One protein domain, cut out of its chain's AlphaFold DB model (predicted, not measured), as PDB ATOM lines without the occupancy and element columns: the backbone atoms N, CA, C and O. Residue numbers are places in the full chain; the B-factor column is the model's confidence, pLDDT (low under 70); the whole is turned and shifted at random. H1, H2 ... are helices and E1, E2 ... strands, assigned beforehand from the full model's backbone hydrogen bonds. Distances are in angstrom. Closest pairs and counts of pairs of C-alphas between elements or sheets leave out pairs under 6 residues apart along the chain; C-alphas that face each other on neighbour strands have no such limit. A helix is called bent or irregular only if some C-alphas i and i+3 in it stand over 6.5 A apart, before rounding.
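What this domain is: This is residues 200 to 363 of the 379 residues of an uncharacterized protein of Thermus tengchongensis (UniProt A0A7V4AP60). Three crossed helices, H1, H2 and H3, and a small three-stranded sheet make the body, with H3 over one face of the sheet; the long bent helix H6 makes a V whose tip, residues 336 to 341, sticks out. The printed part has 164 residues, mostly helix by class, with six named helices and three named strands in the order H1 E1 H2 H3 E2 E3 H4 H5 H6; the sheet, E1 - E3 - E2, is antiparallel. It is compact, with a radius of gyration of the C-alphas of 16.0 A and spans of 47 by 43 by 31 A.

How they stand to each other: Start at the hub, H1, residues 200 to 212. H2, residues 221 to 232, touches it about perpendicular at 75 degrees, closest at C-alphas 206 and 228, 5.1 A. H3, residues 250 to 259, touches residues 200 to 204 of H1 alone, closest at C-alphas 200 and 256, 6.6 A. H4, residues 284 to 296, touches residues 208 to 212 of H1 alone, closest at C-alphas 208 and 290, 6.4 A. Between E1, residues 218 to 220, and E3, residues 279 to 282, N 219 and O 280 are 3.1 A apart; in the hairpin of E3 and E2, residues 263 to 268, N 268 and O 279 are 2.8 A apart. H3 is on this sheet, over E3 and E2, at a height of 9.8 A. H6, residues 328 to 356, one helix by its hydrogen bonds, is bent, with C-alphas 337 and 340 9.6 A apart; its arms H6a and H6b stand at a steep tilt of 66 degrees. H5, residues 309 to 312, is close but not clearly touching H6b, closest at C-alphas 312 and 347, 6.2 A. O i to N i+4 pairs are all within hydrogen-bond range in H1, H2, H4, H6a and H6b, 5 of 6 in H3; H5 is too short.

Where its parts are: Find C-alpha 200 at (117.957, 238.581, 183.763); from there H1 runs 18.4 A. H6b, residues 340 to 356, runs 24.7 A to C-alpha 356 at (123.163, 232.597, 154.228).

The domain as a whole: The C-alphas farthest apart, of Arg 240 and Pro 360, are 47.5 A apart. The printed part has no cut; the links H2 to H3, H4 to H5 and H5 to H6 are long. Look for pLDDT under 70 at residues 235 to 244, 259 and 358 to 363.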
ATOM      1  N   ALA A 200     117.748 237.844 185.008       75.38
ATOM      2  CA  ALA A 200     117.957 238.581 183.763       75.38
ATOM      3  C   ALA A 200     119.430 238.969 183.540       75.38
ATOM      4  O   ALA A 200     119.937 238.775 182.437       75.38
ATOM      5  N   GLU A 201     120.131 239.445 184.572       79.38
ATOM      6  CA  GLU A 201     121.569 239.761 184.507       79.38
ATOM      7  C   GLU A 201     122.422 238.511 184.267       79.38
ATOM      8  O   GLU A 201     123.437 238.582 183.585       79.38
ATOM      9  N   ILE A 202     121.989 237.343 184.751       83.94
ATOM     10  CA  ILE A 202     122.639 236.057 184.453       83.94
ATOM     11  C   ILE A 202     122.479 235.695 182.981       83.94
ATOM     12  O   ILE A 202     123.433 235.260 182.338       83.94
ATOM     13  N   VAL A 203     121.278 235.881 182.426       87.94
ATOM     14  CA  VAL A 203     121.036 235.667 180.995       87.94
ATOM     15  C   VAL A 203     121.858 236.648 180.157       87.94
ATOM     16  O   VAL A 203     122.431 236.243 179.148       87.94
ATOM     17  N   GLU A 204     121.960 237.912 180.573       90.44
ATOM     18  CA  GLU A 204     122.808 238.902 179.906       90.44
ATOM     19  C   GLU A 204     124.291 238.524 179.980       90.44
ATOM     20  O   GLU A 204     124.962 238.519 178.951       90.44
ATOM     21  N   ALA A 205     124.802 238.146 181.153       87.75
ATOM     22  CA  ALA A 205     126.188 237.716 181.332       87.75
ATOM     23  C   ALA A 205     126.520 236.474 180.489       87.75
ATOM     24  O   ALA A 205     127.572 236.419 179.848       87.75
ATOM     25  N   ALA A 206     125.597 235.511 180.412       93.75
ATOM     26  CA  ALA A 206     125.720 234.361 179.525       93.75
ATOM     27  C   ALA A 206     125.778 234.792 178.052       93.75
ATOM     28  O   ALA A 206     126.651 234.338 177.319       93.75
ATOM     29  N   LEU A 207     124.904 235.701 177.610       95.31
ATOM     30  CA  LEU A 207     124.924 236.223 176.239       95.31
ATOM     31  C   LEU A 207     126.221 236.966 175.906       95.31
ATOM     32  O   LEU A 207     126.773 236.747 174.829       95.31
ATOM     33  N   LYS A 208     126.724 237.806 176.817       93.94
ATOM     34  CA  LYS A 208     127.997 238.516 176.636       93.94
ATOM     35  C   LYS A 208     129.161 237.539 176.479       93.94
ATOM     36  O   LYS A 208     129.987 237.708 175.586       93.94
ATOM     37  N   GLU A 209     129.182 236.481 177.286       92.44
ATOM     38  CA  GLU A 209     130.196 235.430 177.187       92.44
ATOM     39  C   GLU A 209     130.080 234.631 175.876       92.44
ATOM     40  O   GLU A 209     131.095 234.321 175.257       92.44
ATOM     41  N   LEU A 210     128.869 234.366 175.375       94.81
ATOM     42  CA  LEU A 210     128.695 233.747 174.054       94.81
ATOM     43  C   LEU A 210     129.154 234.666 172.912       94.81
ATOM     44  O   LEU A 210     129.793 234.204 171.970       94.81
ATOM     45  N   ILE A 211     128.891 235.970 172.996       94.19
ATOM     46  CA  ILE A 211     129.418 236.944 172.029       94.19
ATOM     47  C   ILE A 211     130.950 236.941 172.060       94.19
ATOM     48  O   ILE A 211     131.585 236.895 171.008       94.19
ATOM     49  N   ARG A 212     131.560 236.894 173.251       92.00
ATOM     50  CA  ARG A 212     133.018 236.775 173.405       92.00
ATOM     51  C   ARG A 212     133.578 235.527 172.701       92.00
ATOM     52  O   ARG A 212     134.651 235.601 172.110       92.00
ATOM     53  N   GLN A 213     132.838 234.414 172.727       90.81
ATOM     54  CA  GLN A 213     133.179 233.135 172.079       90.81
ATOM     55  C   GLN A 213     132.871 233.072 170.567       90.81
ATOM     56  O   GLN A 213     133.021 232.011 169.959       90.81
ATOM     57  N   GLY A 214     132.417 234.164 169.943       90.06
ATOM     58  CA  GLY A 214     132.218 234.230 168.490       90.06
ATOM     59  C   GLY A 214     130.765 234.145 168.010       90.06
ATOM     60  O   GLY A 214     130.506 234.156 166.805       90.06
ATOM     61  N   TYR A 215     129.779 234.051 168.910       93.62
ATOM     62  CA  TYR A 215     128.365 233.916 168.535       93.62
ATOM     63  C   TYR A 215     127.690 235.279 168.315       93.62
ATOM     64  O   TYR A 215     126.838 235.702 169.095       93.62
ATOM     65  N   TYR A 216     128.064 235.971 167.238       89.94
ATOM     66  CA  TYR A 216     127.640 237.356 166.987       89.94
ATOM     67  C   TYR A 216     126.242 237.512 166.387       89.94
ATOM     68  O   TYR A 216     125.574 238.505 166.641       89.94
ATOM     69  N   SER A 217     125.790 236.567 165.559       90.44
ATOM     70  CA  SER A 217     124.543 236.741 164.797       90.44
ATOM     71  C   SER A 217     123.358 236.013 165.414       90.44
ATOM     72  O   SER A 217     122.258 236.555 165.513       90.44
ATOM     73  N   HIS A 218     123.571 234.767 165.823       93.50
ATOM     74  CA  HIS A 218     122.525 233.894 166.321       93.50
ATOM     75  C   HIS A 218     123.044 233.049 167.475       93.50
ATOM     76  O   HIS A 218     124.181 232.578 167.451       93.50
ATOM     77  N   VAL A 219     122.167 232.767 168.437       95.00
ATOM     78  CA  VAL A 219     122.450 231.867 169.561       95.00
ATOM     79  C   VAL A 219     121.296 230.897 169.777       95.00
ATOM     80  O   VAL A 219     120.118 231.243 169.636       95.00
ATOM     81  N   ALA A 220     121.615 229.651 170.122       95.19
ATOM     82  CA  ALA A 220     120.611 228.693 170.567       95.19
ATOM     83  C   ALA A 220     120.253 228.962 172.036       95.19
ATOM     84  O   ALA A 220     121.139 229.045 172.880       95.19
ATOM     85  N   LEU A 221     118.962 229.018 172.385       93.94
ATOM     86  CA  LEU A 221     118.551 229.271 173.778       93.94
ATOM     87  C   LEU A 221     119.071 228.210 174.753       93.94
ATOM     88  O   LEU A 221     119.379 228.520 175.896       93.94
ATOM     89  N   VAL A 222     119.199 226.961 174.296       93.38
ATOM     90  CA  VAL A 222     119.801 225.889 175.102       93.38
ATOM     91  C   VAL A 222     121.266 226.187 175.437       93.38
ATOM     92  O   VAL A 222     121.720 225.841 176.520       93.38
ATOM     93  N   HIS A 223     121.995 226.856 174.541       94.38
ATOM     94  CA  HIS A 223     123.388 227.237 174.763       94.38
ATOM     95  C   HIS A 223     123.486 228.372 175.782       94.38
ATOM     96  O   HIS A 223     124.262 228.257 176.721       94.38
ATOM     97  N   VAL A 224     122.610 229.378 175.679       95.12
ATOM     98  CA  VAL A 224     122.484 230.451 176.685       95.12
ATOM     99  C   VAL A 224     122.218 229.870 178.075       95.12
ATOM    100  O   VAL A 224     122.889 230.230 179.034       95.12
ATOM    101  N   ILE A 225     121.282 228.920 178.186       92.75
ATOM    102  CA  ILE A 225     120.951 228.272 179.464       92.75
ATOM    103  C   ILE A 225     122.138 227.473 180.008       92.75
ATOM    104  O   ILE A 225     122.419 227.542 181.198       92.75
ATOM    105  N   MET A 226     122.845 226.711 179.169       92.06
ATOM    106  CA  MET A 226     124.016 225.951 179.622       92.06
ATOM    107  C   MET A 226     125.169 226.859 180.060       92.06
ATOM    108  O   MET A 226     125.831 226.543 181.047       92.06
ATOM    109  N   GLU A 227     125.386 227.985 179.377       92.38
ATOM    110  CA  GLU A 227     126.388 228.975 179.774       92.38
ATOM    111  C   GLU A 227     126.002 229.650 181.096       92.38
ATOM    112  O   GLU A 227     126.809 229.680 182.021       92.38
ATOM    113  N   ALA A 228     124.738 230.044 181.265       88.38
ATOM    114  CA  ALA A 228     124.225 230.522 182.548       88.38
ATOM    115  C   ALA A 228     124.430 229.481 183.668       88.38
ATOM    116  O   ALA A 228     124.976 229.798 184.722       88.38
ATOM    117  N   ARG A 229     124.082 228.206 183.425       86.94
ATOM    118  CA  ARG A 229     124.267 227.110 184.399       86.94
ATOM    119  C   ARG A 229     125.733 226.918 184.767       86.94
ATOM    120  O   ARG A 229     126.034 226.633 185.921       86.94
ATOM    121  N   ARG A 230     126.645 227.085 183.811       85.56
ATOM    122  CA  ARG A 230     128.089 227.011 184.048       85.56
ATOM    123  C   ARG A 230     128.586 228.163 184.927       85.56
ATOM    124  O   ARG A 230     129.453 227.928 185.762       85.56
ATOM    125  N   GLN A 231     128.045 229.368 184.754       81.75
ATOM    126  CA  GLN A 231     128.455 230.556 185.507       81.75
ATOM    127  C   GLN A 231     127.955 230.544 186.957       81.75
ATOM    128  O   GLN A 231     128.728 230.843 187.865       81.75
ATOM    129  N   VAL A 232     126.685 230.184 187.189       76.81
ATOM    130  CA  VAL A 232     126.057 230.296 188.525       76.81
ATOM    131  C   VAL A 232     125.758 228.963 189.219       76.81
ATOM    132  O   VAL A 232     125.471 228.936 190.416       76.81
ATOM    133  N   GLY A 233     125.846 227.842 188.502       76.81
ATOM    134  CA  GLY A 233     125.497 226.510 189.000       76.81
ATOM    135  C   GLY A 233     123.994 226.188 188.951       76.81
ATOM    136  O   GLY A 233     123.132 227.056 188.830       76.81
ATOM    137  N   ASP A 234     123.659 224.901 189.077       71.12
ATOM    138  CA  ASP A 234     122.283 224.388 188.913       71.12
ATOM    139  C   ASP A 234     121.308 224.773 190.029       71.12
ATOM    140  O   ASP A 234     120.087 224.752 189.826       71.12
ATOM    141  N   SER A 235     121.840 225.079 191.212       63.66
ATOM    142  CA  SER A 235     121.078 225.436 192.409       63.66
ATOM    143  C   SER A 235     120.776 226.929 192.513       63.66
ATOM    144  O   SER A 235     120.091 227.337 193.449       63.66
ATOM    145  N   TRP A 236     121.284 227.750 191.592       61.69
ATOM    146  CA  TRP A 236     121.079 229.190 191.646       61.69
ATOM    147  C   TRP A 236     119.598 229.563 191.495       61.69
ATOM    148  O   TRP A 236     118.932 229.144 190.545       61.69
ATOM    149  N   GLY A 237     119.085 230.358 192.437       59.62
ATOM    150  CA  GLY A 237     117.690 230.808 192.449       59.62
ATOM    151  C   GLY A 237     116.667 229.727 192.823       59.62
ATOM    152  O   GLY A 237     115.473 229.938 192.631       59.62
ATOM    153  N   ARG A 238     117.097 228.563 193.340       62.59
ATOM    154  CA  ARG A 238     116.170 227.553 193.879       62.59
ATOM    155  C   ARG A 238     115.754 227.915 195.303       62.59
ATOM    156  O   ARG A 238     116.583 227.902 196.207       62.59
ATOM    157  N   GLU A 239     114.460 228.156 195.506       50.56
ATOM    158  CA  GLU A 239     113.866 228.288 196.845       50.56
ATOM    159  C   GLU A 239     113.611 226.908 197.480       50.56
ATOM    160  O   GLU A 239     113.701 226.748 198.699       50.56
ATOM    161  N   ARG A 240     113.333 225.881 196.658       46.28
ATOM    162  CA  ARG A 240     113.159 224.479 197.073       46.28
ATOM    163  C   ARG A 240     113.908 223.518 196.156       46.28
ATOM    164  O   ARG A 240     114.160 223.800 194.987       46.28
ATOM    165  N   THR A 241     114.191 222.315 196.656       48.22
ATOM    166  CA  THR A 241     114.926 221.266 195.924       48.22
ATOM    167  C   THR A 241     114.278 220.875 194.586       48.22
ATOM    168  O   THR A 241     114.992 220.498 193.657       48.22
ATOM    169  N   ASN A 242     112.948 221.008 194.477       54.69
ATOM    170  CA  ASN A 242     112.158 220.634 193.297       54.69
ATOM    171  C   ASN A 242     111.838 221.806 192.355       54.69
ATOM    172  O   ASN A 242     111.187 221.589 191.333       54.69
ATOM    173  N   ASP A 243     112.257 223.029 192.684       56.91
ATOM    174  CA  ASP A 243     111.963 224.189 191.847       56.91
ATOM    175  C   ASP A 243     112.916 224.236 190.651       56.91
ATOM    176  O   ASP A 243     114.128 224.041 190.786       56.91
ATOM    177  N   ILE A 244     112.355 224.506 189.472       61.72
ATOM    178  CA  ILE A 244     113.125 224.813 188.267       61.72
ATOM    179  C   ILE A 244     113.284 226.337 188.222       61.72
ATOM    180  O   ILE A 244     112.273 227.034 188.085       61.72
ATOM    181  N   PRO A 245     114.512 226.875 188.338       70.69
ATOM    182  CA  PRO A 245     114.741 228.311 188.238       70.69
ATOM    183  C   PRO A 245     114.241 228.875 186.904       70.69
ATOM    184  O   PRO A 245     114.365 228.229 185.861       70.69
ATOM    185  N   ARG A 246     113.691 230.096 186.905       75.69
ATOM    186  CA  ARG A 246     113.050 230.685 185.710       75.69
ATOM    187  C   ARG A 246     114.019 230.852 184.543       75.69
ATOM    188  O   ARG A 246     113.642 230.617 183.398       75.69
ATOM    189  N   TRP A 247     115.277 231.166 184.837       75.88
ATOM    190  CA  TRP A 247     116.360 231.266 183.858       75.88
ATOM    191  C   TRP A 247     116.756 229.920 183.217       75.88
ATOM    192  O   TRP A 247     117.485 229.914 182.228       75.88
ATOM    193  N   GLN A 248     116.239 228.788 183.710       82.50
ATOM    194  CA  GLN A 248     116.365 227.478 183.060       82.50
ATOM    195  C   GLN A 248     115.188 227.158 182.119       82.50
ATOM    196  O   GLN A 248     115.291 226.210 181.341       82.50
ATOM    197  N   ASP A 249     114.090 227.933 182.130       83.44
ATOM    198  CA  ASP A 249     112.976 227.774 181.180       83.44
ATOM    199  C   ASP A 249     113.275 228.503 179.850       83.44
ATOM    200  O   ASP A 249     113.295 229.740 179.803       83.44
ATOM    201  N   PRO A 250     113.409 227.784 178.716       85.94
ATOM    202  CA  PRO A 250     113.644 228.399 177.409       85.94
ATOM    203  C   PRO A 250     112.561 229.391 176.965       85.94
ATOM    204  O   PRO A 250     112.831 230.277 176.149       85.94
ATOM    205  N   LYS A 251     111.314 229.255 177.436       81.81
ATOM    206  CA  LYS A 251     110.256 230.228 177.125       81.81
ATOM    207  C   LYS A 251     110.523 231.556 177.820       81.81
ATOM    208  O   LYS A 251     110.412 232.592 177.164       81.81
ATOM    209  N   TRP A 252     110.893 231.503 179.098       83.38
ATOM    210  CA  TRP A 252     111.197 232.677 179.904       83.38
ATOM    211  C   TRP A 252     112.468 233.372 179.417       83.38
ATOM    212  O   TRP A 252     112.415 234.561 179.115       83.38
ATOM    213  N   VAL A 253     113.560 232.630 179.191       84.06
ATOM    214  CA  VAL A 253     114.803 233.194 178.627       84.06
ATOM    215  C   VAL A 253     114.513 233.876 177.293       84.06
ATOM    216  O   VAL A 253     114.880 235.027 177.089       84.06
ATOM    217  N   GLY A 254     113.757 233.212 176.411       78.25
ATOM    218  CA  GLY A 254     113.348 233.799 175.140       78.25
ATOM    219  C   GLY A 254     112.513 235.078 175.286       78.25
ATOM    220  O   GLY A 254     112.567 235.928 174.405       78.25
ATOM    221  N   GLN A 255     111.719 235.223 176.347       72.88
ATOM    222  CA  GLN A 255     110.968 236.446 176.635       72.88
ATOM    223  C   GLN A 255     111.884 237.562 177.149       72.88
ATOM    224  O   GLN A 255     111.769 238.688 176.677       72.88
ATOM    225  N   ILE A 256     112.813 237.247 178.053       79.00
ATOM    226  CA  ILE A 256     113.756 238.212 178.633       79.00
ATOM    227  C   ILE A 256     114.655 238.825 177.568       79.00
ATOM    228  O   ILE A 256     114.683 240.042 177.433       79.00
ATOM    229  N   VAL A 257     115.296 238.003 176.736       80.25
ATOM    230  CA  VAL A 257     116.195 238.507 175.682       80.25
ATOM    231  C   VAL A 257     115.493 239.439 174.689       80.25
ATOM    232  O   VAL A 257     116.119 240.352 174.168       80.25
ATOM    233  N   ARG A 258     114.183 239.265 174.458       76.44
ATOM    234  CA  ARG A 258     113.391 240.192 173.633       76.44
ATOM    235  C   ARG A 258     113.005 241.456 174.392       76.44
ATOM    236  O   ARG A 258     113.124 242.549 173.856       76.44
ATOM    237  N   ASN A 259     112.537 241.312 175.631       68.38
ATOM    238  CA  ASN A 259     112.074 242.435 176.446       68.38
ATOM    239  C   ASN A 259     113.185 243.451 176.737       68.38
ATOM    240  O   ASN A 259     112.903 244.642 176.813       68.38
ATOM    241  N   TYR A 260     114.423 242.981 176.886       72.19
ATOM    242  CA  TYR A 260     115.593 243.824 177.140       72.19
ATOM    243  C   TYR A 260     116.318 244.268 175.856       72.19
ATOM    244  O   TYR A 260     117.353 244.925 175.933       72.19
ATOM    245  N   GLY A 261     115.790 243.932 174.672       73.94
ATOM    246  CA  GLY A 261     116.382 244.340 173.393       73.94
ATOM    247  C   GLY A 261     117.714 243.658 173.068       73.94
ATOM    248  O   GLY A 261     118.523 244.219 172.340       73.94
ATOM    249  N   TYR A 262     117.971 242.463 173.609       86.44
ATOM    250  CA  TYR A 262     119.177 241.681 173.295       86.44
ATOM    251  C   TYR A 262     119.017 240.856 172.013       86.44
ATOM    252  O   TYR A 262     120.002 240.418 171.419       86.44
ATOM    253  N   ALA A 263     117.775 240.600 171.600       86.31
ATOM    254  CA  ALA A 263     117.450 239.766 170.455       86.31
ATOM    255  C   ALA A 263     116.206 240.251 169.709       86.31
ATOM    256  O   ALA A 263     115.239 240.730 170.309       86.31
ATOM    257  N   GLU A 264     116.201 240.024 168.399       85.69
ATOM    258  CA  GLU A 264     115.068 240.322 167.534       85.69
ATOM    259  C   GLU A 264     113.879 239.367 167.804       85.69
ATOM    260  O   GLU A 264     114.050 238.240 168.287       85.69
ATOM    261  N   PRO A 265     112.637 239.758 167.454       76.06
ATOM    262  CA  PRO A 265     111.461 238.897 167.604       76.06
ATOM    263  C   PRO A 265     111.524 237.592 166.793       76.06
ATOM    264  O   PRO A 265     110.835 236.622 167.125       76.06
ATOM    265  N   ALA A 266     112.325 237.564 165.726       78.81
ATOM    266  CA  ALA A 266     112.469 236.417 164.844       78.81
ATOM    267  C   ALA A 266     113.217 235.258 165.526       78.81
ATOM    268  O   ALA A 266     114.203 235.439 166.238       78.81
ATOM    269  N   SER A 267     112.752 234.028 165.285       87.62
ATOM    270  CA  SER A 267     113.440 232.825 165.761       87.62
ATOM    271  C   SER A 267     113.370 231.697 164.743       87.62
ATOM    272  O   SER A 267     112.366 231.517 164.054       87.62
ATOM    273  N   LEU A 268     114.437 230.909 164.697       90.94
ATOM    274  CA  LEU A 268     114.585 229.726 163.865       90.94
ATOM    275  C   LEU A 268     114.461 228.472 164.731       90.94
ATOM    276  O   LEU A 268     114.682 228.495 165.946       90.94
ATOM    277  N   ARG A 269     114.087 227.353 164.105       91.31
ATOM    278  CA  ARG A 269     113.969 226.053 164.782       91.31
ATOM    279  C   ARG A 269     114.721 224.942 164.048       91.31
ATOM    280  O   ARG A 269     114.088 223.978 163.602       91.31
ATOM    281  N   PRO A 270     116.051 225.067 163.886       91.69
ATOM    282  CA  PRO A 270     116.847 224.015 163.273       91.69
ATOM    283  C   PRO A 270     116.742 222.710 164.069       91.69
ATOM    284  O   PRO A 270     116.499 222.699 165.281       91.69
ATOM    285  N   ARG A 271     116.953 221.589 163.372       89.31
ATOM    286  CA  ARG A 271     117.091 220.276 164.010       89.31
ATOM    287  C   ARG A 271     118.552 219.965 164.304       89.31
ATOM    288  O   ARG A 271     119.383 220.025 163.398       89.31
ATOM    289  N   LEU A 272     118.808 219.523 165.525       89.50
ATOM    290  CA  LEU A 272     120.073 218.974 165.990       89.50
ATOM    291  C   LEU A 272     119.759 217.673 166.748       89.50
ATOM    292  O   LEU A 272     118.842 217.649 167.562       89.50
ATOM    293  N   TRP A 273     120.444 216.572 166.431       89.94
ATOM    294  CA  TRP A 273     120.221 215.253 167.062       89.94
ATOM    295  C   TRP A 273     118.745 214.804 167.099       89.94
ATOM    296  O   TRP A 273     118.240 214.354 168.118       89.94
ATOM    297  N   GLU A 274     118.026 214.976 165.984       84.88
ATOM    298  CA  GLU A 274     116.582 214.679 165.845       84.88
ATOM    299  C   GLU A 274     115.635 215.547 166.715       84.88
ATOM    300  O   GLU A 274     114.417 215.437 166.579       84.88
ATOM    301  N   ARG A 275     116.153 216.499 167.504       87.69
ATOM    302  CA  ARG A 275     115.368 217.483 168.272       87.69
ATOM    303  C   ARG A 275     115.414 218.869 167.635       87.69
ATOM    304  O   ARG A 275     116.385 219.240 166.985       87.69
ATOM    305  N   GLN A 276     114.345 219.646 167.801       90.12
ATOM    306  CA  GLN A 276     114.308 221.045 167.366       90.12
ATOM    307  C   GLN A 276     114.754 221.965 168.497       90.12
ATOM    308  O   GLN A 276     114.215 221.891 169.600       90.12
ATOM    309  N   TYR A 277     115.674 222.879 168.197       91.00
ATOM    310  CA  TYR A 277     116.145 223.883 169.147       91.00
ATOM    311  C   TYR A 277     115.742 225.266 168.688       91.00
ATOM    312  O   TYR A 277     115.764 225.559 167.499       91.00
ATOM    313  N   ARG A 278     115.372 226.126 169.635       93.25
ATOM    314  CA  ARG A 278     115.066 227.519 169.328       93.25
ATOM    315  C   ARG A 278     116.368 228.306 169.227       93.25
ATOM    316  O   ARG A 278     117.106 228.393 170.207       93.25
ATOM    317  N   VAL A 279     116.603 228.876 168.055       94.31
ATOM    318  CA  VAL A 279     117.702 229.794 167.764       94.31
ATOM    319  C   VAL A 279     117.115 231.187 167.595       94.31
ATOM    320  O   VAL A 279     116.124 231.358 166.887       94.31
ATOM    321  N   ILE A 280     117.687 232.163 168.283       93.81
ATOM    322  CA  ILE A 280     117.292 233.571 168.212       93.81
ATOM    323  C   ILE A 280     118.358 234.358 167.453       93.81
ATOM    324  O   ILE A 280     119.529 233.976 167.484       93.81
ATOM    325  N   LYS A 281     117.945 235.432 166.780       93.31
ATOM    326  CA  LYS A 281     118.854 236.409 166.175       93.31
ATOM    327  C   LYS A 281     119.150 237.506 167.197       93.31
ATOM    328  O   LYS A 281     118.210 238.038 167.788       93.31
ATOM    329  N   LEU A 282     120.426 237.791 167.440       93.06
ATOM    330  CA  LEU A 282     120.839 238.852 168.360       93.06
ATOM    331  C   LEU A 282     120.577 240.227 167.743       93.06
ATOM    332  O   LEU A 282     120.641 240.382 166.523       93.06
ATOM    333  N   ASP A 283     120.266 241.209 168.589       90.50
ATOM    334  CA  ASP A 283     120.130 242.598 168.150       90.50
ATOM    335  C   ASP A 283     121.519 243.160 167.786       90.50
ATOM    336  O   ASP A 283     122.429 243.082 168.620       90.50
ATOM    337  N   PRO A 284     121.718 243.723 166.578       89.12
ATOM    338  CA  PRO A 284     123.021 244.248 166.167       89.12
ATOM    339  C   PRO A 284     123.590 245.290 167.137       89.12
ATOM    340  O   PRO A 284     124.761 245.215 167.496       89.12
ATOM    341  N   SER A 285     122.754 246.192 167.656       87.56
ATOM    342  CA  SER A 285     123.170 247.246 168.595       87.56
ATOM    343  C   SER A 285     123.629 246.670 169.938       87.56
ATOM    344  O   SER A 285     124.544 247.197 170.577       87.56
ATOM    345  N   PHE A 286     123.006 245.575 170.389       88.44
ATOM    346  CA  PHE A 286     123.466 244.840 171.568       88.44
ATOM    347  C   PHE A 286     124.862 244.252 171.333       88.44
ATOM    348  O   PHE A 286     125.745 244.432 172.170       88.44
ATOM    349  N   VAL A 287     125.066 243.597 170.189       91.56
ATOM    350  CA  VAL A 287     126.340 242.957 169.829       91.56
ATOM    351  C   VAL A 287     127.454 243.990 169.696       91.56
ATOM    352  O   VAL A 287     128.510 243.811 170.298       91.56
ATOM    353  N   GLU A 288     127.210 245.095 168.992       89.75
ATOM    354  CA  GLU A 288     128.161 246.202 168.833       89.75
ATOM    355  C   GLU A 288     128.633 246.754 170.178       89.75
ATOM    356  O   GLU A 288     129.832 246.928 170.403       89.75
ATOM    357  N   ARG A 289     127.694 246.983 171.103       90.69
ATOM    358  CA  ARG A 289     128.011 247.457 172.452       90.69
ATOM    359  C   ARG A 289     128.905 246.469 173.200       90.69
ATOM    360  O   ARG A 289     129.898 246.888 173.783       90.69
ATOM    361  N   VAL A 290     128.580 245.176 173.172       90.56
ATOM    362  CA  VAL A 290     129.357 244.145 173.881       90.56
ATOM    363  C   VAL A 290     130.747 243.973 173.267       90.56
ATOM    364  O   VAL A 290     131.729 243.884 173.996       90.56
ATOM    365  N   VAL A 291     130.860 243.966 171.936       90.12
ATOM    366  CA  VAL A 291     132.159 243.889 171.249       90.12
ATOM    367  C   VAL A 291     133.021 245.101 171.593       90.12
ATOM    368  O   VAL A 291     134.202 244.942 171.893       90.12
ATOM    369  N   LYS A 292     132.433 246.301 171.629       89.81
ATOM    370  CA  LYS A 292     133.135 247.509 172.061       89.81
ATOM    371  C   LYS A 292     133.628 247.400 173.510       89.81
ATOM    372  O   LYS A 292     134.797 247.666 173.754       89.81
ATOM    373  N   GLU A 293     132.785 246.944 174.441       88.50
ATOM    374  CA  GLU A 293     133.171 246.706 175.846       88.50
ATOM    375  C   GLU A 293     134.365 245.736 175.968       88.50
ATOM    376  O   GLU A 293     135.271 245.958 176.776       88.50
ATOM    377  N   LEU A 294     134.392 244.672 175.155       86.25
ATOM    378  CA  LEU A 294     135.489 243.699 175.127       86.25
ATOM    379  C   LEU A 294     136.793 244.315 174.607       86.25
ATOM    380  O   LEU A 294     137.836 244.154 175.244       86.25
ATOM    381  N   LEU A 295     136.725 245.052 173.495       87.31
ATOM    382  CA  LEU A 295     137.881 245.725 172.899       87.31
ATOM    383  C   LEU A 295     138.456 246.798 173.832       87.31
ATOM    384  O   LEU A 295     139.670 246.840 174.029       87.31
ATOM    385  N   ASP A 296     137.595 247.598 174.467       87.88
ATOM    386  CA  ASP A 296     137.987 248.608 175.460       87.88
ATOM    387  C   ASP A 296     138.668 247.962 176.686       87.88
ATOM    388  O   ASP A 296     139.547 248.559 177.308       87.88
ATOM    389  N   SER A 297     138.319 246.709 176.996       83.94
ATOM    390  CA  SER A 297     138.927 245.905 178.067       83.94
ATOM    391  C   SER A 297     140.179 245.128 177.626       83.94
ATOM    392  O   SER A 297     140.732 244.356 178.410       83.94
ATOM    393  N   GLY A 298     140.631 245.290 176.376       86.81
ATOM    394  CA  GLY A 298     141.792 244.591 175.816       86.81
ATOM    395  C   GLY A 298     141.557 243.111 175.483       86.81
ATOM    396  O   GLY A 298     142.518 242.375 175.256       86.81
ATOM    397  N   VAL A 299     140.301 242.656 175.452       84.50
ATOM    398  CA  VAL A 299     139.926 241.276 175.119       84.50
ATOM    399  C   VAL A 299     139.618 241.179 173.630       84.50
ATOM    400  O   VAL A 299     138.707 241.832 173.126       84.50
ATOM    401  N   GLN A 300     140.364 240.326 172.925       83.56
ATOM    402  CA  GLN A 300     140.124 240.065 171.505       83.56
ATOM    403  C   GLN A 300     138.924 239.116 171.324       83.56
ATOM    404  O   GLN A 300     138.903 238.054 171.956       83.56
ATOM    405  N   PRO A 301     137.928 239.470 170.492       78.31
ATOM    406  CA  PRO A 301     136.805 238.588 170.185       78.31
ATOM    407  C   PRO A 301     137.245 237.356 169.371       78.31
ATOM    408  O   PRO A 301     138.163 237.435 168.555       78.31
ATOM    409  N   GLU A 302     136.598 236.206 169.585       87.19
ATOM    410  CA  GLU A 302     136.868 234.989 168.804       87.19
ATOM    411  C   GLU A 302     136.269 235.041 167.378       87.19
ATOM    412  O   GLU A 302     135.347 235.808 167.113       87.19
ATOM    413  N   PRO A 303     136.734 234.207 166.428       87.44
ATOM    414  CA  PRO A 303     136.133 234.128 165.097       87.44
ATOM    415  C   PRO A 303     134.639 233.780 165.131       87.44
ATOM    416  O   PRO A 303     134.169 233.090 166.037       87.44
ATOM    417  N   HIS A 304     133.898 234.214 164.105       88.00
ATOM    418  CA  HIS A 304     132.454 233.977 164.006       88.00
ATOM    419  C   HIS A 304     132.114 232.479 164.061       88.00
ATOM    420  O   HIS A 304     132.714 231.665 163.359       88.00
ATOM    421  N   ARG A 305     131.112 232.127 164.875       90.25
ATOM    422  CA  ARG A 305     130.580 230.766 165.009       90.25
ATOM    423  C   ARG A 305     129.092 230.705 164.682       90.25
ATOM    424  O   ARG A 305     128.295 231.558 165.075       90.25
ATOM    425  N   GLN A 306     128.686 229.619 164.028       90.94
ATOM    426  CA  GLN A 306     127.271 229.306 163.809       90.94
ATOM    427  C   GLN A 306     126.593 228.811 165.111       90.94
ATOM    428  O   GLN A 306     127.238 228.150 165.926       90.94
ATOM    429  N   PRO A 307     125.286 229.066 165.323       92.00
ATOM    430  CA  PRO A 307     124.591 228.911 166.616       92.00
ATOM    431  C   PRO A 307     124.550 227.495 167.217       92.00
ATOM    432  O   PRO A 307     124.195 227.334 168.382       92.00
ATOM    433  N   LEU A 308     124.856 226.454 166.443       93.62
ATOM    434  CA  LEU A 308     124.905 225.051 166.870       93.62
ATOM    435  C   LEU A 308     126.346 224.521 167.001       93.62
ATOM    436  O   LEU A 308     126.540 223.334 167.278       93.62
ATOM    437  N   ALA A 309     127.362 225.370 166.801       91.88
ATOM    438  CA  ALA A 309     128.775 224.979 166.794       91.88
ATOM    439  C   ALA A 309     129.210 224.376 168.132       91.88
ATOM    440  O   ALA A 309     129.943 223.390 168.145       91.88
ATOM    441  N   PHE A 310     128.645 224.867 169.242       90.94
ATOM    442  CA  PHE A 310     128.943 224.403 170.602       90.94
ATOM    443  C   PHE A 310     128.750 222.887 170.788       90.94
ATOM    444  O   PHE A 310     129.336 222.288 171.686       90.94
ATOM    445  N   CYS A 311     127.904 222.259 169.959       92.06
ATOM    446  CA  CYS A 311     127.656 220.820 169.994       92.06
ATOM    447  C   CYS A 311     128.126 220.089 168.733       92.06
ATOM    448  O   CYS A 311     128.411 218.894 168.807       92.06
ATOM    449  N   LEU A 312     128.183 220.758 167.578       90.69
ATOM    450  CA  LEU A 312     128.637 220.146 166.325       90.69
ATOM    451  C   LEU A 312     130.161 220.009 166.255       90.69
ATOM    452  O   LEU A 312     130.645 219.037 165.686       90.69
ATOM    453  N   GLU A 313     130.903 220.943 166.845       87.50
ATOM    454  CA  GLU A 313     132.363 221.026 166.705       87.50
ATOM    455  C   GLU A 313     133.102 220.445 167.904       87.50
ATOM    456  O   GLU A 313     134.195 219.907 167.758       87.50
ATOM    457  N   THR A 314     132.480 220.490 169.079       84.62
ATOM    458  CA  THR A 314     133.102 220.039 170.323       84.62
ATOM    459  C   THR A 314     132.779 218.570 170.594       84.62
ATOM    460  O   THR A 314     131.609 218.155 170.609       84.62
ATOM    461  N   ALA A 315     133.807 217.755 170.837       85.88
ATOM    462  CA  ALA A 315     133.630 216.397 171.342       85.88
ATOM    463  C   ALA A 315     132.971 216.430 172.733       85.88
ATOM    464  O   ALA A 315     133.209 217.341 173.519       85.88
ATOM    465  N   CYS A 316     132.125 215.445 173.062       87.00
ATOM    466  CA  CYS A 316     131.441 215.442 174.364       87.00
ATOM    467  C   CYS A 316     132.420 215.363 175.542       87.00
ATOM    468  O   CYS A 316     132.150 215.957 176.578       87.00
ATOM    469  N   GLU A 317     133.540 214.662 175.375       84.88
ATOM    470  CA  GLU A 317     134.581 214.487 176.400       84.88
ATOM    471  C   GLU A 317     135.289 215.803 176.755       84.88
ATOM    472  O   GLU A 317     135.691 215.995 177.896       84.88
ATOM    473  N   GLU A 318     135.362 216.730 175.802       83.62
ATOM    474  CA  GLU A 318     136.027 218.033 175.936       83.62
ATOM    475  C   GLU A 318     135.018 219.180 176.129       83.62
ATOM    476  O   GLU A 318     135.375 220.357 176.144       83.62
ATOM    477  N   CYS A 319     133.726 218.860 176.241       83.75
ATOM    478  CA  CYS A 319     132.676 219.866 176.283       83.75
ATOM    479  C   CYS A 319     132.619 220.546 177.663       83.75
ATOM    480  O   CYS A 319     132.401 219.857 178.664       83.75
ATOM    481  N   PRO A 320     132.680 221.893 177.743       84.06
ATOM    482  CA  PRO A 320     132.602 222.614 179.018       84.06
ATOM    483  C   PRO A 320     131.250 222.436 179.728       84.06
ATOM    484  O   PRO A 320     131.131 222.701 180.921       84.06
ATOM    485  N   TYR A 321     130.236 221.954 179.006       87.56
ATOM    486  CA  TYR A 321     128.891 221.705 179.516       87.56
ATOM    487  C   TYR A 321     128.628 220.225 179.823       87.56
ATOM    488  O   TYR A 321     127.479 219.871 180.065       87.56
ATOM    489  N   LEU A 322     129.635 219.339 179.798       83.75
ATOM    490  CA  LEU A 322     129.449 217.882 179.910       83.75
ATOM    491  C   LEU A 322     128.562 217.466 181.098       83.75
ATOM    492  O   LEU A 322     127.667 216.642 180.928       83.75
ATOM    493  N   ASN A 323     128.759 218.078 182.267       79.88
ATOM    494  CA  ASN A 323     127.999 217.764 183.485       79.88
ATOM    495  C   ASN A 323     126.594 218.397 183.526       79.88
ATOM    496  O   ASN A 323     125.818 218.108 184.430       79.88
ATOM    497  N   LEU A 324     126.275 219.261 182.562       80.81
ATOM    498  CA  LEU A 324     125.038 220.043 182.475       80.81
ATOM    499  C   LEU A 324     124.210 219.680 181.226       80.81
ATOM    500  O   LEU A 324     123.108 220.193 181.034       80.81
ATOM    501  N   CYS A 325     124.753 218.842 180.341       83.44
ATOM    502  CA  CYS A 325     124.255 218.643 178.987       83.44
ATOM    503  C   CYS A 325     123.342 217.419 178.871       83.44
ATOM    504  O   CYS A 325     123.792 216.275 178.921       83.44
ATOM    505  N   ASP A 326     122.073 217.666 178.550       83.81
ATOM    506  CA  ASP A 326     121.092 216.603 178.293       83.81
ATOM    507  C   ASP A 326     121.178 216.035 176.862       83.81
ATOM    508  O   ASP A 326     120.496 215.071 176.519       83.81
ATOM    509  N   MET A 327     122.016 216.623 175.998       89.00
ATOM    510  CA  MET A 327     122.126 216.262 174.575       89.00
ATOM    511  C   MET A 327     123.125 215.136 174.302       89.00
ATOM    512  O   MET A 327     123.152 214.610 173.189       89.00
ATOM    513  N   LYS A 328     123.951 214.756 175.286       88.62
ATOM    514  CA  LYS A 328     125.006 213.746 175.109       88.62
ATOM    515  C   LYS A 328     124.445 212.424 174.587       88.62
ATOM    516  O   LYS A 328     124.910 211.924 173.568       88.62
ATOM    517  N   GLN A 329     123.397 211.908 175.233       88.00
ATOM    518  CA  GLN A 329     122.784 210.636 174.844       88.00
ATOM    519  C   GLN A 329     122.188 210.685 173.432       88.00
ATOM    520  O   GLN A 329     122.294 209.713 172.684       88.00
ATOM    521  N   ASP A 330     121.566 211.805 173.054       90.00
ATOM    522  CA  ASP A 330     120.995 211.968 171.717       90.00
ATOM    523  C   ASP A 330     122.101 212.042 170.656       90.00
ATOM    524  O   ASP A 330     122.008 211.369 169.629       90.00
ATOM    525  N   LYS A 331     123.179 212.796 170.918       90.50
ATOM    526  CA  LYS A 331     124.349 212.886 170.033       90.50
ATOM    527  C   LYS A 331     125.014 211.523 169.855       90.50
ATOM    528  O   LYS A 331     125.281 211.127 168.725       90.50
ATOM    529  N   GLU A 332     125.236 210.777 170.934       89.12
ATOM    530  CA  GLU A 332     125.844 209.440 170.886       89.12
ATOM    531  C   GLU A 332     124.992 208.453 170.081       89.12
ATOM    532  O   GLU A 332     125.507 207.807 169.166       89.12
ATOM    533  N   LYS A 333     123.678 208.390 170.340       89.44
ATOM    534  CA  LYS A 333     122.742 207.556 169.563       89.44
ATOM    535  C   LYS A 333     122.724 207.946 168.090       89.44
ATOM    536  O   LYS A 333     122.711 207.082 167.215       89.44
ATOM    537  N   TRP A 334     122.731 209.245 167.803       90.94
ATOM    538  CA  TRP A 334     122.735 209.749 166.437       90.94
ATOM    539  C   TRP A 334     124.027 209.370 165.704       90.94
ATOM    540  O   TRP A 334     123.977 208.864 164.584       90.94
ATOM    541  N   VAL A 335     125.185 209.539 166.347       88.19
ATOM    542  CA  VAL A 335     126.489 209.171 165.776       88.19
ATOM    543  C   VAL A 335     126.598 207.661 165.570       88.19
ATOM    544  O   VAL A 335     127.108 207.241 164.536       88.19
ATOM    545  N   GLN A 336     126.077 206.842 166.486       89.19
ATOM    546  CA  GLN A 336     126.009 205.387 166.303       89.19
ATOM    547  C   GLN A 336     125.122 204.993 165.114       89.19
ATOM    548  O   GLN A 336     125.472 204.092 164.358       89.19
ATOM    549  N   LYS A 337     123.990 205.683 164.924       90.56
ATOM    550  CA  LYS A 337     123.015 205.389 163.865       90.56
ATOM    551  C   LYS A 337     123.472 205.833 162.473       90.56
ATOM    552  O   LYS A 337     123.217 205.126 161.504       90.56
ATOM    553  N   TYR A 338     124.106 207.001 162.358       88.94
ATOM    554  CA  TYR A 338     124.411 207.627 161.062       88.94
ATOM    555  C   TYR A 338     125.912 207.753 160.748       88.94
ATOM    556  O   TYR A 338     126.275 208.034 159.606       88.94
ATOM    557  N   GLY A 339     126.789 207.538 161.731       88.00
ATOM    558  CA  GLY A 339     128.241 207.591 161.573       88.00
ATOM    559  C   GLY A 339     128.837 209.006 161.510       88.00
ATOM    560  O   GLY A 339     128.148 210.013 161.332       88.00
ATOM    561  N   LYS A 340     130.171 209.086 161.630       83.81
ATOM    562  CA  LYS A 340     130.931 210.355 161.648       83.81
ATOM    563  C   LYS A 340     130.853 211.133 160.326       83.81
ATOM    564  O   LYS A 340     130.774 212.354 160.350       83.81
ATOM    565  N   ALA A 341     130.785 210.447 159.182       85.31
ATOM    566  CA  ALA A 341     130.675 211.102 157.874       85.31
ATOM    567  C   ALA A 341     129.384 211.930 157.735       85.31
ATOM    568  O   ALA A 341     129.393 213.019 157.162       85.31
ATOM    569  N   LYS A 342     128.269 211.452 158.310       87.38
ATOM    570  CA  LYS A 342     127.010 212.205 158.315       87.38
ATOM    571  C   LYS A 342     127.067 213.406 159.261       87.38
ATOM    572  O   LYS A 342     126.425 214.412 158.972       87.38
ATOM    573  N   MET A 343     127.825 213.313 160.357       85.25
ATOM    574  CA  MET A 343     128.062 214.437 161.270       85.25
ATOM    575  C   MET A 343     128.801 215.572 160.553       85.25
ATOM    576  O   MET A 343     128.358 216.713 160.623       85.25
ATOM    577  N   GLU A 344     129.857 215.249 159.805       85.88
ATOM    578  CA  GLU A 344     130.640 216.243 159.063       85.88
ATOM    579  C   GLU A 344     129.811 216.915 157.959       85.88
ATOM    580  O   GLU A 344     129.838 218.132 157.793       85.88
ATOM    581  N   TYR A 345     128.989 216.131 157.253       88.44
ATOM    582  CA  TYR A 345     128.020 216.673 156.301       88.44
ATOM    583  C   TYR A 345     127.020 217.620 156.980       88.44
ATOM    584  O   TYR A 345     126.751 218.704 156.472       88.44
ATOM    585  N   LEU A 346     126.473 217.225 158.136       87.06
ATOM    586  CA  LEU A 346     125.532 218.051 158.892       87.06
ATOM    587  C   LEU A 346     126.190 219.351 159.374       87.06
ATOM    588  O   LEU A 346     125.541 220.391 159.336       87.06
ATOM    589  N   LYS A 347     127.458 219.302 159.798       87.44
ATOM    590  CA  LYS A 347     128.234 220.482 160.191       87.44
ATOM    591  C   LYS A 347     128.312 221.487 159.039       87.44
ATOM    592  O   LYS A 347     127.824 222.601 159.199       87.44
ATOM    593  N   LYS A 348     128.805 221.058 157.871       87.00
ATOM    594  CA  LYS A 348     128.909 221.912 156.673       87.00
ATOM    595  C   LYS A 348     127.555 222.459 156.228       87.00
ATOM    596  O   LYS A 348     127.418 223.650 155.982       87.00
ATOM    597  N   GLN A 349     126.530 221.605 156.213       88.62
ATOM    598  CA  GLN A 349     125.176 222.010 155.845       88.62
ATOM    599  C   GLN A 349     124.637 223.125 156.755       88.62
ATOM    600  O   GLN A 349     124.004 224.061 156.272       88.62
ATOM    601  N   ARG A 350     124.858 223.028 158.074       87.44
ATOM    602  CA  ARG A 350     124.410 224.055 159.027       87.44
ATOM    603  C   ARG A 350     125.229 225.330 158.913       87.44
ATOM    604  O   ARG A 350     124.665 226.410 159.032       87.44
ATOM    605  N   GLU A 351     126.526 225.211 158.674       85.38
ATOM    606  CA  GLU A 351     127.404 226.352 158.443       85.38
ATOM    607  C   GLU A 351     126.953 227.167 157.222       85.38
ATOM    608  O   GLU A 351     126.737 228.368 157.349       85.38
ATOM    609  N   GLU A 352     126.682 226.517 156.087       84.88
ATOM    610  CA  GLU A 352     126.145 227.166 154.881       84.88
ATOM    611  C   GLU A 352     124.769 227.808 155.120       84.88
ATOM    612  O   GLU A 352     124.549 228.968 154.763       84.88
ATOM    613  N   GLU A 353     123.851 227.084 155.771       85.75
ATOM    614  CA  GLU A 353     122.512 227.585 156.102       85.75
ATOM    615  C   GLU A 353     122.589 228.860 156.951       85.75
ATOM    616  O   GLU A 353     121.975 229.867 156.605       85.75
ATOM    617  N   PHE A 354     123.373 228.861 158.033       84.38
ATOM    618  CA  PHE A 354     123.489 230.034 158.900       84.38
ATOM    619  C   PHE A 354     124.307 231.159 158.279       84.38
ATOM    620  O   PHE A 354     123.982 232.320 158.516       84.38
ATOM    621  N   ARG A 355     125.299 230.850 157.437       81.81
ATOM    622  CA  ARG A 355     126.036 231.864 156.678       81.81
ATOM    623  C   ARG A 355     125.114 232.636 155.741       81.81
ATOM    624  O   ARG A 355     125.211 233.853 155.677       81.81
ATOM    625  N   SER A 356     124.162 231.955 155.099       80.06
ATOM    626  CA  SER A 356     123.163 232.597 154.228       80.06
ATOM    627  C   SER A 356     122.192 233.532 154.964       80.06
ATOM    628  O   SER A 356     121.563 234.385 154.344       80.06
ATOM    629  N   LEU A 357     122.070 233.378 156.288       76.88
ATOM    630  CA  LEU A 357     121.182 234.162 157.149       76.88
ATOM    631  C   LEU A 357     121.875 235.386 157.771       76.88
ATOM    632  O   LEU A 357     121.211 236.216 158.394       76.88
ATOM    633  N   ILE A 358     123.198 235.491 157.636       68.00
ATOM    634  CA  ILE A 358     123.979 236.637 158.096       68.00
ATOM    635  C   ILE A 358     123.955 237.678 156.976       68.00
ATOM    636  O   ILE A 358     124.459 237.438 155.883       68.00
ATOM    637  N   GLY A 359     123.322 238.824 157.237       59.03
ATOM    638  CA  GLY A 359     123.377 239.973 156.333       59.03
ATOM    639  C   GLY A 359     124.799 240.552 156.233       59.03
ATOM    640  O   GLY A 359     125.632 240.267 157.096       59.03
ATOM    641  N   PRO A 360     125.087 241.385 155.217       51.59
ATOM    642  CA  PRO A 360     126.419 241.963 154.987       51.59
ATOM    643  C   PRO A 360     126.967 242.783 156.172       51.59
ATOM    644  O   PRO A 360     128.178 242.940 156.298       51.59
ATOM    645  N   ASP A 361     126.102 243.244 157.077       47.16
ATOM    646  CA  ASP A 361     126.443 244.171 158.165       47.16
ATOM    647  C   ASP A 361     127.291 243.549 159.295       47.16
ATOM    648  O   ASP A 361     127.982 244.261 160.015       47.16
ATOM    649  N   LEU A 362     127.301 242.218 159.441       50.94
ATOM    650  CA  LEU A 362     128.092 241.517 160.472       50.94
ATOM    651  C   LEU A 362     129.496 241.108 159.998       50.94
ATOM    652  O   LEU A 362     130.337 240.744 160.818       50.94
ATOM    653  N   VAL A 363     129.759 241.189 158.689       46.34
ATOM    654  CA  VAL A 363     131.054 240.847 158.074       46.34
ATOM    655  C   VAL A 363     132.130 241.886 158.426       46.34
ATOM    656  O   VAL A 363     133.312 241.574 158.429       46.34
TER     657      VAL A 363